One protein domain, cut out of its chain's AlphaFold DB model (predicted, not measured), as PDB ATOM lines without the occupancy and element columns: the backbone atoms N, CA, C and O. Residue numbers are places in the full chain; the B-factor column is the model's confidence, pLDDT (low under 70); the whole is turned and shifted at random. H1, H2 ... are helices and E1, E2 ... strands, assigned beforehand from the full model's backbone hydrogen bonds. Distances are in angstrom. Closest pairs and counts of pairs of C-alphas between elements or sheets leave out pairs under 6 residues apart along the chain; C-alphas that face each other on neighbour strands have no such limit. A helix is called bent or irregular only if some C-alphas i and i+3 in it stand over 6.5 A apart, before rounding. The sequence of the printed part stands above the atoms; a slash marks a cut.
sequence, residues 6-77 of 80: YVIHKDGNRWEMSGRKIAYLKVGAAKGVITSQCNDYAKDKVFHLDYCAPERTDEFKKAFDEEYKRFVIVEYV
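This is residues 6 to 77 of the 80 residues of an uncharacterized protein of Brevibacillus reuszeri (UniProt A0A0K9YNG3). Picture a two-stranded antiparallel ribbon, E1 with E2, at one end of an elongated domain, with one long helix, H1, that passes the ribbon with its residues 27 to 42 and runs on beyond it. There the shorter helix H2 folds back, touches H1 at a steep tilt, and leads into E2, while a long loop, residues 11 to 26, joins E1 to H1. The printed part has 72 residues, with two named helices and two named strands in the order E1, H1, H2, E2; its class is mixed, helices and strands. It is only just compact, close to loose, with a radius of gyration of the C-alphas of 13.4 A, and its spans are 44 by 22 by 20 A.

Start at the sheet, where E1, residues 6 to 10, and E2, residues 71 to 76, are antiparallel neighbours at 146 degrees. Look there for N 7 and O 74, 2.9 A apart, and N 74 and O 7, 2.8 A apart, both within hydrogen-bond range. Residues 9 to 10 of E1 also form a short antiparallel pairing with residues 13 to 14. Next find H1, residues 27 to 49: its closest C-alphas to E1 are those of Ala 30 and Tyr 6, 6.4 A apart. To E2 they are those of Cys 38 and Phe 71, 6.9 A apart. H1 and H2, residues 58 to 68, touch, and their closest C-alphas, of Ala 42 and Glu 67, are 5.5 A apart. They run opposite ways at a steep tilt of 47 degrees. E1 and H2 are apart. In H2 every O i to N i+4 pair is within hydrogen-bond range; in H1 it is 17 of 19.

Find C-alpha 6 at (187.285, 162.267, 183.381), where E1 begins; it runs 13.3 A to C-alpha 10. E2 runs 15.3 A from C-alpha 71 to C-alpha 76 at (190.935, 157.995, 181.763). H1 begins at C-alpha 27, at (184.150, 161.867, 190.320), and covers 33.7 A to C-alpha 49. It has a kink of 25 degrees near residue 43 and is irregular, with C-alphas 45 and 48 7.3 A apart. H2 covers 15.0 A from C-alpha 58 to C-alpha 68.

The two C-alphas farthest apart, of Cys 52 and Val 77, are 45.2 A apart, and the outline is only just elongated. The printed part, residues 6 to 77, has no cut. The link from E1 to H1 is long, with 16 residues; that from H1 to H2 is short, with 8; that from H2 to E2 is tight, with 2. The mean pLDDT of the printed part is 77.3; look for values under 70 in residues 17 to 27 and 50 to 56.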
ATOM      1  N   TYR A   6     188.604 162.546 183.975       78.31
ATOM      2  CA  TYR A   6     187.285 162.267 183.381       78.31
ATOM      3  C   TYR A   6     187.092 163.007 182.062       78.31
ATOM      4  O   TYR A   6     186.862 164.212 182.046       78.31
ATOM      5  N   VAL A   7     187.174 162.284 180.950       78.19
ATOM      6  CA  VAL A   7     187.141 162.833 179.590       78.19
ATOM      7  C   VAL A   7     185.717 162.785 179.041       78.19
ATOM      8  O   VAL A   7     185.008 161.801 179.231       78.19
ATOM      9  N   ILE A   8     185.304 163.834 178.329       83.62
ATOM     10  CA  ILE A   8     184.049 163.837 177.573       83.62
ATOM     11  C   ILE A   8     184.328 163.331 176.158       83.62
ATOM     12  O   ILE A   8     185.210 163.853 175.470       83.62
ATOM     13  N   HIS A   9     183.569 162.334 175.721       85.94
ATOM     14  CA  HIS A   9     183.504 161.909 174.330       85.94
ATOM     15  C   HIS A   9     182.171 162.345 173.729       85.94
ATOM     16  O   HIS A   9     181.151 162.303 174.411       85.94
ATOM     17  N   LYS A  10     182.183 162.730 172.455       86.94
ATOM     18  CA  LYS A  10     181.001 162.988 171.639       86.94
ATOM     19  C   LYS A  10     181.114 162.174 170.360       86.94
ATOM     20  O   LYS A  10     182.153 162.225 169.706       86.94
ATOM     21  N   ASP A  11     180.076 161.416 170.015       88.62
ATOM     22  CA  ASP A  11     180.065 160.591 168.795       88.62
ATOM     23  C   ASP A  11     181.305 159.670 168.709       88.62
ATOM     24  O   ASP A  11     181.958 159.542 167.675       88.62
ATOM     25  N   GLY A  12     181.693 159.093 169.852       84.50
ATOM     26  CA  GLY A  12     182.868 158.225 169.999       84.50
ATOM     27  C   GLY A  12     184.222 158.945 170.096       84.50
ATOM     28  O   GLY A  12     185.183 158.354 170.589       84.50
ATOM     29  N   ASN A  13     184.308 160.222 169.725       85.06
ATOM     30  CA  ASN A  13     185.560 160.979 169.676       85.06
ATOM     31  C   ASN A  13     185.745 161.882 170.896       85.06
ATOM     32  O   ASN A  13     184.776 162.343 171.494       85.06
ATOM     33  N   ARG A  14     186.999 162.174 171.260       83.56
ATOM     34  CA  ARG A  14     187.302 163.122 172.340       83.56
ATOM     35  C   ARG A  14     186.743 164.501 171.988       83.56
ATOM     36  O   ARG A  14     186.995 165.018 170.905       83.56
ATOM     37  N   TRP A  15     185.997 165.099 172.910       82.19
ATOM     38  CA  TRP A  15     185.405 166.415 172.702       82.19
ATOM     39  C   TRP A  15     186.387 167.540 173.067       82.19
ATOM     40  O   TRP A  15     187.009 167.499 174.131       82.19
ATOM     41  N   GLU A  16     186.527 168.549 172.195       74.94
ATOM     42  CA  GLU A  16     187.557 169.605 172.312       74.94
ATOM     43  C   GLU A  16     187.007 171.047 172.319       74.94
ATOM     44  O   GLU A  16     187.764 172.008 172.440       74.94
ATOM     45  N   MET A  17     185.688 171.225 172.214       64.75
ATOM     46  CA  MET A  17     185.100 172.484 171.737       64.75
ATOM     47  C   MET A  17     185.217 173.694 172.685       64.75
ATOM     48  O   MET A  17     185.035 174.826 172.253       64.75
ATOM     49  N   SER A  18     185.523 173.501 173.968       60.75
ATOM     50  CA  SER A  18     185.515 174.592 174.957       60.75
ATOM     51  C   SER A  18     186.904 175.086 175.373       60.75
ATOM     52  O   SER A  18     187.006 175.886 176.303       60.75
ATOM     53  N   GLY A  19     187.995 174.569 174.788       55.00
ATOM     54  CA  GLY A  19     189.370 174.835 175.252       55.00
ATOM     55  C   GLY A  19     189.671 174.318 176.673       55.00
ATOM     56  O   GLY A  19     190.833 174.165 177.058       55.00
ATOM     57  N   ARG A  20     188.639 173.968 177.454       54.94
ATOM     58  CA  ARG A  20     188.730 173.263 178.726       54.94
ATOM     59  C   ARG A  20     189.084 171.811 178.451       54.94
ATOM     60  O   ARG A  20     188.233 170.952 178.233       54.94
ATOM     61  N   LYS A  21     190.380 171.531 178.547       55.91
ATOM     62  CA  LYS A  21     190.907 170.185 178.760       55.91
ATOM     63  C   LYS A  21     190.434 169.727 180.141       55.91
ATOM     64  O   LYS A  21     191.069 170.044 181.132       55.91
ATOM     65  N   ILE A  22     189.269 169.088 180.182       56.09
ATOM     66  CA  ILE A  22     188.895 168.001 181.095       56.09
ATOM     67  C   ILE A  22     189.435 168.125 182.527       56.09
ATOM     68  O   ILE A  22     190.617 167.953 182.820       56.09
ATOM     69  N   ALA A  23     188.505 168.396 183.431       56.69
ATOM     70  CA  ALA A  23     188.793 168.751 184.800       56.69
ATOM     71  C   ALA A  23     189.390 167.572 185.599       56.69
ATOM     72  O   ALA A  23     188.789 166.504 185.719       56.69
ATOM     73  N   TYR A  24     190.562 167.814 186.190       57.72
ATOM     74  CA  TYR A  24     191.155 167.018 187.264       57.72
ATOM     75  C   TYR A  24     190.280 167.139 188.517       57.72
ATOM     76  O   TYR A  24     190.512 167.994 189.370       57.72
ATOM     77  N   LEU A  25     189.212 166.352 188.608       60.16
ATOM     78  CA  LEU A  25     188.252 166.450 189.704       60.16
ATOM     79  C   LEU A  25     187.949 165.074 190.291       60.16
ATOM     80  O   LEU A  25     187.947 164.061 189.595       60.16
ATOM     81  N   LYS A  26     187.603 165.059 191.584       66.94
ATOM     82  CA  LYS A  26     186.879 163.934 192.195       66.94
ATOM     83  C   LYS A  26     185.630 163.640 191.345       66.94
ATOM     84  O   LYS A  26     184.965 164.590 190.932       66.94
ATOM     85  N   VAL A  27     185.285 162.360 191.148       69.94
ATOM     86  CA  VAL A  27     184.150 161.867 190.320       69.94
ATOM     87  C   VAL A  27     182.928 162.788 190.318       69.94
ATOM     88  O   VAL A  27     182.418 163.134 189.257       69.94
ATOM     89  N   GLY A  28     182.438 163.183 191.499       72.38
ATOM     90  CA  GLY A  28     181.220 163.988 191.617       72.38
ATOM     91  C   GLY A  28     181.347 165.380 190.996       72.38
ATOM     92  O   GLY A  28     180.472 165.805 190.245       72.38
ATOM     93  N   ALA A  29     182.461 166.066 191.250       74.44
ATOM     94  CA  ALA A  29     182.710 167.390 190.695       74.44
ATOM     95  C   ALA A  29     182.976 167.321 189.180       74.44
ATOM     96  O   ALA A  29     182.495 168.178 188.441       74.44
ATOM     97  N   ALA A  30     183.653 166.265 188.705       75.31
ATOM     98  CA  ALA A  30     183.812 166.006 187.274       75.31
ATOM     99  C   ALA A  30     182.455 165.832 186.583       75.31
ATOM    100  O   ALA A  30     182.176 166.526 185.610       75.31
ATOM    101  N   LYS A  31     181.582 164.968 187.121       77.19
ATOM    102  CA  LYS A  31     180.234 164.745 186.578       77.19
ATOM    103  C   LYS A  31     179.429 166.040 186.500       77.19
ATOM    104  O   LYS A  31     178.893 166.330 185.441       77.19
ATOM    105  N   GLY A  32     179.394 166.840 187.567       79.06
ATOM    106  CA  GLY A  32     178.640 168.099 187.577       79.06
ATOM    107  C   GLY A  32     179.100 169.090 186.501       79.06
ATOM    108  O   GLY A  32     178.281 169.598 185.736       79.06
ATOM    109  N   VAL A  33     180.414 169.322 186.398       76.31
ATOM    110  CA  VAL A  33     180.984 170.233 185.389       76.31
ATOM    111  C   VAL A  33     180.732 169.717 183.972       76.31
ATOM    112  O   VAL A  33     180.325 170.486 183.105       76.31
ATOM    113  N   ILE A  34     180.949 168.421 183.739       78.81
ATOM    114  CA  ILE A  34     180.762 167.796 182.428       78.81
ATOM    115  C   ILE A  34     179.291 167.853 182.000       78.81
ATOM    116  O   ILE A  34     179.004 168.266 180.882       78.81
ATOM    117  N   THR A  35     178.360 167.510 182.893       83.94
ATOM    118  CA  THR A  35     176.919 167.592 182.624       83.94
ATOM    119  C   THR A  35     176.500 169.009 182.239       83.94
ATOM    120  O   THR A  35     175.773 169.168 181.263       83.94
ATOM    121  N   SER A  36     176.993 170.038 182.939       84.62
ATOM    122  CA  SER A  36     176.709 171.435 182.576       84.62
ATOM    123  C   SER A  36     177.186 171.760 181.161       84.62
ATOM    124  O   SER A  36     176.430 172.323 180.383       84.62
ATOM    125  N   GLN A  37     178.406 171.355 180.796       84.00
ATOM    126  CA  GLN A  37     178.942 171.629 179.460       84.00
ATOM    127  C   GLN A  37     178.168 170.911 178.351       84.00
ATOM    128  O   GLN A  37     177.899 171.508 177.311       84.00
ATOM    129  N   CYS A  38     177.810 169.642 178.562       86.94
ATOM    130  CA  CYS A  38     177.006 168.890 177.601       86.94
ATOM    131  C   CYS A  38     175.616 169.521 177.429       86.94
ATOM    132  O   CYS A  38     175.130 169.613 176.305       86.94
ATOM    133  N   ASN A  39     175.002 169.994 178.521       87.69
ATOM    134  CA  ASN A  39     173.726 170.712 178.475       87.69
ATOM    135  C   ASN A  39     173.840 172.013 177.677       87.69
ATOM    136  O   ASN A  39     173.034 172.234 176.779       87.69
ATOM    137  N   ASP A  40     174.838 172.847 177.975       86.38
ATOM    138  CA  ASP A  40     175.036 174.131 177.295       86.38
ATOM    139  C   ASP A  40     175.229 173.927 175.787       86.38
ATOM    140  O   ASP A  40     174.596 174.602 174.977       86.38
ATOM    141  N   TYR A  41     176.039 172.936 175.401       87.81
ATOM    142  CA  TYR A  41     176.235 172.585 173.996       87.81
ATOM    143  C   TYR A  41     174.951 172.097 173.324       87.81
ATOM    144  O   TYR A  41     174.614 172.551 172.231       87.81
ATOM    145  N   ALA A  42     174.249 171.147 173.949       87.75
ATOM    146  CA  ALA A  42     173.032 170.589 173.376       87.75
ATOM    147  C   ALA A  42     171.976 171.686 173.193       87.75
ATOM    148  O   ALA A  42     171.374 171.751 172.124       87.75
ATOM    149  N   LYS A  43     171.829 172.597 174.169       86.75
ATOM    150  CA  LYS A  43     170.960 173.777 174.063       86.75
ATOM    151  C   LYS A  43     171.340 174.666 172.885       86.75
ATOM    152  O   LYS A  43     170.474 174.948 172.067       86.75
ATOM    153  N   ASP A  44     172.608 175.059 172.763       86.06
ATOM    154  CA  ASP A  44     173.095 175.905 171.663       86.06
ATOM    155  C   ASP A  44     172.788 175.289 170.287       86.06
ATOM    156  O   ASP A  44     172.308 175.964 169.375       86.06
ATOM    157  N   LYS A  45     172.958 173.967 170.147       86.88
ATOM    158  CA  LYS A  45     172.655 173.259 168.896       86.88
ATOM    159  C   LYS A  45     171.191 173.276 168.507       86.88
ATOM    160  O   LYS A  45     170.908 173.338 167.312       86.88
ATOM    161  N   VAL A  46     170.280 173.239 169.470       86.50
ATOM    162  CA  VAL A  46     168.835 173.223 169.203       86.50
ATOM    163  C   VAL A  46     168.186 174.598 169.346       86.50
ATOM    164  O   VAL A  46     167.002 174.743 169.064       86.50
ATOM    165  N   PHE A  47     168.958 175.624 169.716       83.56
ATOM    166  CA  PHE A  47     168.464 176.979 169.961       83.56
ATOM    167  C   PHE A  47     167.829 177.627 168.722       83.56
ATOM    168  O   PHE A  47     166.968 178.482 168.837       83.56
ATOM    169  N   HIS A  48     168.176 177.193 167.512       79.94
ATOM    170  CA  HIS A  48     167.523 177.668 166.287       79.94
ATOM    171  C   HIS A  48     166.048 177.236 166.160       79.94
ATOM    172  O   HIS A  48     165.309 177.809 165.364       79.94
ATOM    173  N   LEU A  49     165.611 176.244 166.943       74.06
ATOM    174  CA  LEU A  49     164.203 175.869 167.083       74.06
ATOM    175  C   LEU A  49     163.456 176.821 168.049       74.06
ATOM    176  O   LEU A  49     162.235 176.742 168.181       74.06
ATOM    177  N   ASP A  50     164.178 177.751 168.692       66.00
ATOM    178  CA  ASP A  50     163.706 178.789 169.624       66.00
ATOM    179  C   ASP A  50     163.313 180.081 168.934       66.00
ATOM    180  O   ASP A  50     163.850 181.153 169.193       66.00
ATOM    181  N   TYR A  51     162.346 179.988 168.023       56.94
ATOM    182  CA  TYR A  51     161.849 181.186 167.354       56.94
ATOM    183  C   TYR A  51     160.865 182.001 168.224       56.94
ATOM    184  O   TYR A  51     160.715 183.194 167.984       56.94
ATOM    185  N   CYS A  52     160.227 181.409 169.253       56.22
ATOM    186  CA  CYS A  52     159.191 182.074 170.072       56.22
ATOM    187  C   CYS A  52     159.013 181.532 171.525       56.22
ATOM    188  O   CYS A  52     157.957 181.781 172.105       56.22
ATOM    189  N   ALA A  53     159.999 180.843 172.130       60.44
ATOM    190  CA  ALA A  53     159.960 180.088 173.415       60.44
ATOM    191  C   ALA A  53     159.596 178.572 173.336       60.44
ATOM    192  O   ALA A  53     158.479 178.170 173.669       60.44
ATOM    193  N   PRO A  54     160.542 177.684 172.971       54.25
ATOM    194  CA  PRO A  54     160.383 176.263 172.727       54.25
ATOM    195  C   PRO A  54     161.002 175.376 173.816       54.25
ATOM    196  O   PRO A  54     160.938 174.168 173.655       54.25
ATOM    197  N   GLU A  55     161.574 175.883 174.924       52.47
ATOM    198  CA  GLU A  55     162.068 174.987 176.002       52.47
ATOM    199  C   GLU A  55     160.939 174.076 176.567       52.47
ATOM    200  O   GLU A  55     161.185 173.197 177.392       52.47
ATOM    201  N   ARG A  56     159.689 174.272 176.114       57.91
ATOM    202  CA  ARG A  56     158.478 173.517 176.452       57.91
ATOM    203  C   ARG A  56     157.875 172.678 175.317       57.91
ATOM    204  O   ARG A  56     156.861 172.034 175.571       57.91
ATOM    205  N   THR A  57     158.412 172.688 174.094       72.44
ATOM    206  CA  THR A  57     157.851 171.864 173.007       72.44
ATOM    207  C   THR A  57     158.494 170.480 172.985       72.44
ATOM    208  O   THR A  57     159.689 170.320 173.250       72.44
ATOM    209  N   ASP A  58     157.703 169.458 172.652       84.00
ATOM    210  CA  ASP A  58     158.200 168.081 172.551       84.00
ATOM    211  C   ASP A  58     159.311 167.949 171.497       84.00
ATOM    212  O   ASP A  58     160.239 167.158 171.668       84.00
ATOM    213  N   GLU A  59     159.263 168.762 170.438       82.69
ATOM    214  CA  GLU A  59     160.282 168.803 169.384       82.69
ATOM    215  C   GLU A  59     161.632 169.311 169.897       82.69
ATOM    216  O   GLU A  59     162.657 168.678 169.636       82.69
ATOM    217  N   PHE A  60     161.643 170.393 170.683       86.69
ATOM    218  CA  PHE A  60     162.871 170.900 171.293       86.69
ATOM    219  C   PHE A  60     163.461 169.879 172.257       86.69
ATOM    220  O   PHE A  60     164.652 169.581 172.188       86.69
ATOM    221  N   LYS A  61     162.626 169.300 173.131       85.44
ATOM    222  CA  LYS A  61     163.076 168.292 174.095       85.44
ATOM    223  C   LYS A  61     163.655 167.070 173.389       85.44
ATOM    224  O   LYS A  61     164.713 166.589 173.778       85.44
ATOM    225  N   LYS A  62     162.996 166.590 172.332       88.94
ATOM    226  CA  LYS A  62     163.482 165.457 171.543       88.94
ATOM    227  C   LYS A  62     164.822 165.772 170.877       88.94
ATOM    228  O   LYS A  62     165.744 164.972 171.004       88.94
ATOM    229  N   ALA A  63     164.950 166.928 170.228       88.06
ATOM    230  CA  ALA A  63     166.200 167.346 169.593       88.06
ATOM    231  C   ALA A  63     167.333 167.519 170.623       88.06
ATOM    232  O   ALA A  63     168.460 167.077 170.394       88.06
ATOM    233  N   PHE A  64     167.025 168.107 171.784       89.94
ATOM    234  CA  PHE A  64     167.964 168.252 172.893       89.94
ATOM    235  C   PHE A  64     168.432 166.888 173.408       89.94
ATOM    236  O   PHE A  64     169.634 166.651 173.518       89.94
ATOM    237  N   ASP A  65     167.499 165.973 173.685       88.94
ATOM    238  CA  ASP A  65     167.801 164.632 174.185       88.94
ATOM    239  C   ASP A  65     168.628 163.828 173.169       88.94
ATOM    240  O   ASP A  65     169.516 163.066 173.558       88.94
ATOM    241  N   GLU A  66     168.361 163.978 171.869       92.12
ATOM    242  CA  GLU A  66     169.140 163.350 170.797       92.12
ATOM    243  C   GLU A  66     170.576 163.876 170.736       92.12
ATOM    244  O   GLU A  66     171.504 163.079 170.583       92.12
ATOM    245  N   GLU A  67     170.787 165.184 170.904       89.56
ATOM    246  CA  GLU A  67     172.137 165.752 170.935       89.56
ATOM    247  C   GLU A  67     172.871 165.395 172.237       89.56
ATOM    248  O   GLU A  67     174.044 165.021 172.204       89.56
ATOM    249  N   TYR A  68     172.184 165.425 173.383       88.12
ATOM    250  CA  TYR A  68     172.773 165.108 174.684       88.12
ATOM    251  C   TYR A  68     173.222 163.640 174.784       88.12
ATOM    252  O   TYR A  68     174.297 163.352 175.312       88.12
ATOM    253  N   LYS A  69     172.453 162.694 174.223       90.75
ATOM    254  CA  LYS A  69     172.794 161.254 174.211       90.75
ATOM    255  C   LYS A  69     174.093 160.925 173.473       90.75
ATOM    256  O   LYS A  69     174.638 159.841 173.672       90.75
ATOM    257  N   ARG A  70     174.599 161.833 172.635       89.44
ATOM    258  CA  ARG A  70     175.877 161.660 171.928       89.44
ATOM    259  C   ARG A  70     177.082 161.798 172.849       89.44
ATOM    260  O   ARG A  70     178.180 161.402 172.456       89.44
ATOM    261  N   PHE A  71     176.892 162.351 174.048       87.06
ATOM    262  CA  PHE A  71     177.953 162.560 175.021       87.06
ATOM    263  C   PHE A  71     178.105 161.382 175.983       87.06
ATOM    264  O   PHE A  71     177.138 160.892 176.564       87.06
ATOM    265  N   VAL A  72     179.351 160.974 176.214       86.38
ATOM    266  CA  VAL A  72     179.718 159.938 177.185       86.38
ATOM    267  C   VAL A  72     180.874 160.433 178.047       86.38
ATOM    268  O   VAL A  72     181.831 161.020 177.546       86.38
ATOM    269  N   ILE A  73     180.793 160.178 179.354       82.25
ATOM    270  CA  ILE A  73     181.881 160.444 180.299       82.25
ATOM    271  C   ILE A  73     182.724 159.181 180.428       82.25
ATOM    272  O   ILE A  73     182.217 158.139 180.839       82.25
ATOM    273  N   VAL A  74     184.009 159.284 180.108       81.94
ATOM    274  CA  VAL A  74     184.958 158.170 180.146       81.94
ATOM    275  C   VAL A  74     186.000 158.431 181.227       81.94
ATOM    276  O   VAL A  74     186.584 159.515 181.297       81.94
ATOM    277  N   GLU A  75     186.243 157.432 182.074       81.00
ATOM    278  CA  GLU A  75     187.374 157.458 182.998       81.00
ATOM    279  C   GLU A  75     188.666 157.165 182.235       81.00
ATOM    280  O   GLU A  75     188.820 156.129 181.591       81.00
ATOM    281  N   TYR A  76     189.600 158.101 182.310       75.25
ATOM    282  CA  TYR A  76     190.935 157.995 181.763       75.25
ATOM    283  C   TYR A  76     191.933 157.846 182.906       75.25
ATOM    284  O   TYR A  76     192.123 158.750 183.724       75.25
ATOM    285  N   VAL A  77     192.598 156.699 182.933       70.62
ATOM    286  CA  VAL A  77     193.739 156.452 183.809       70.62
ATOM    287  C   VAL A  77     194.989 156.642 182.950       70.62
ATOM    288  O   VAL A  77     195.179 155.872 182.002       70.62
TER     289      VAL A  77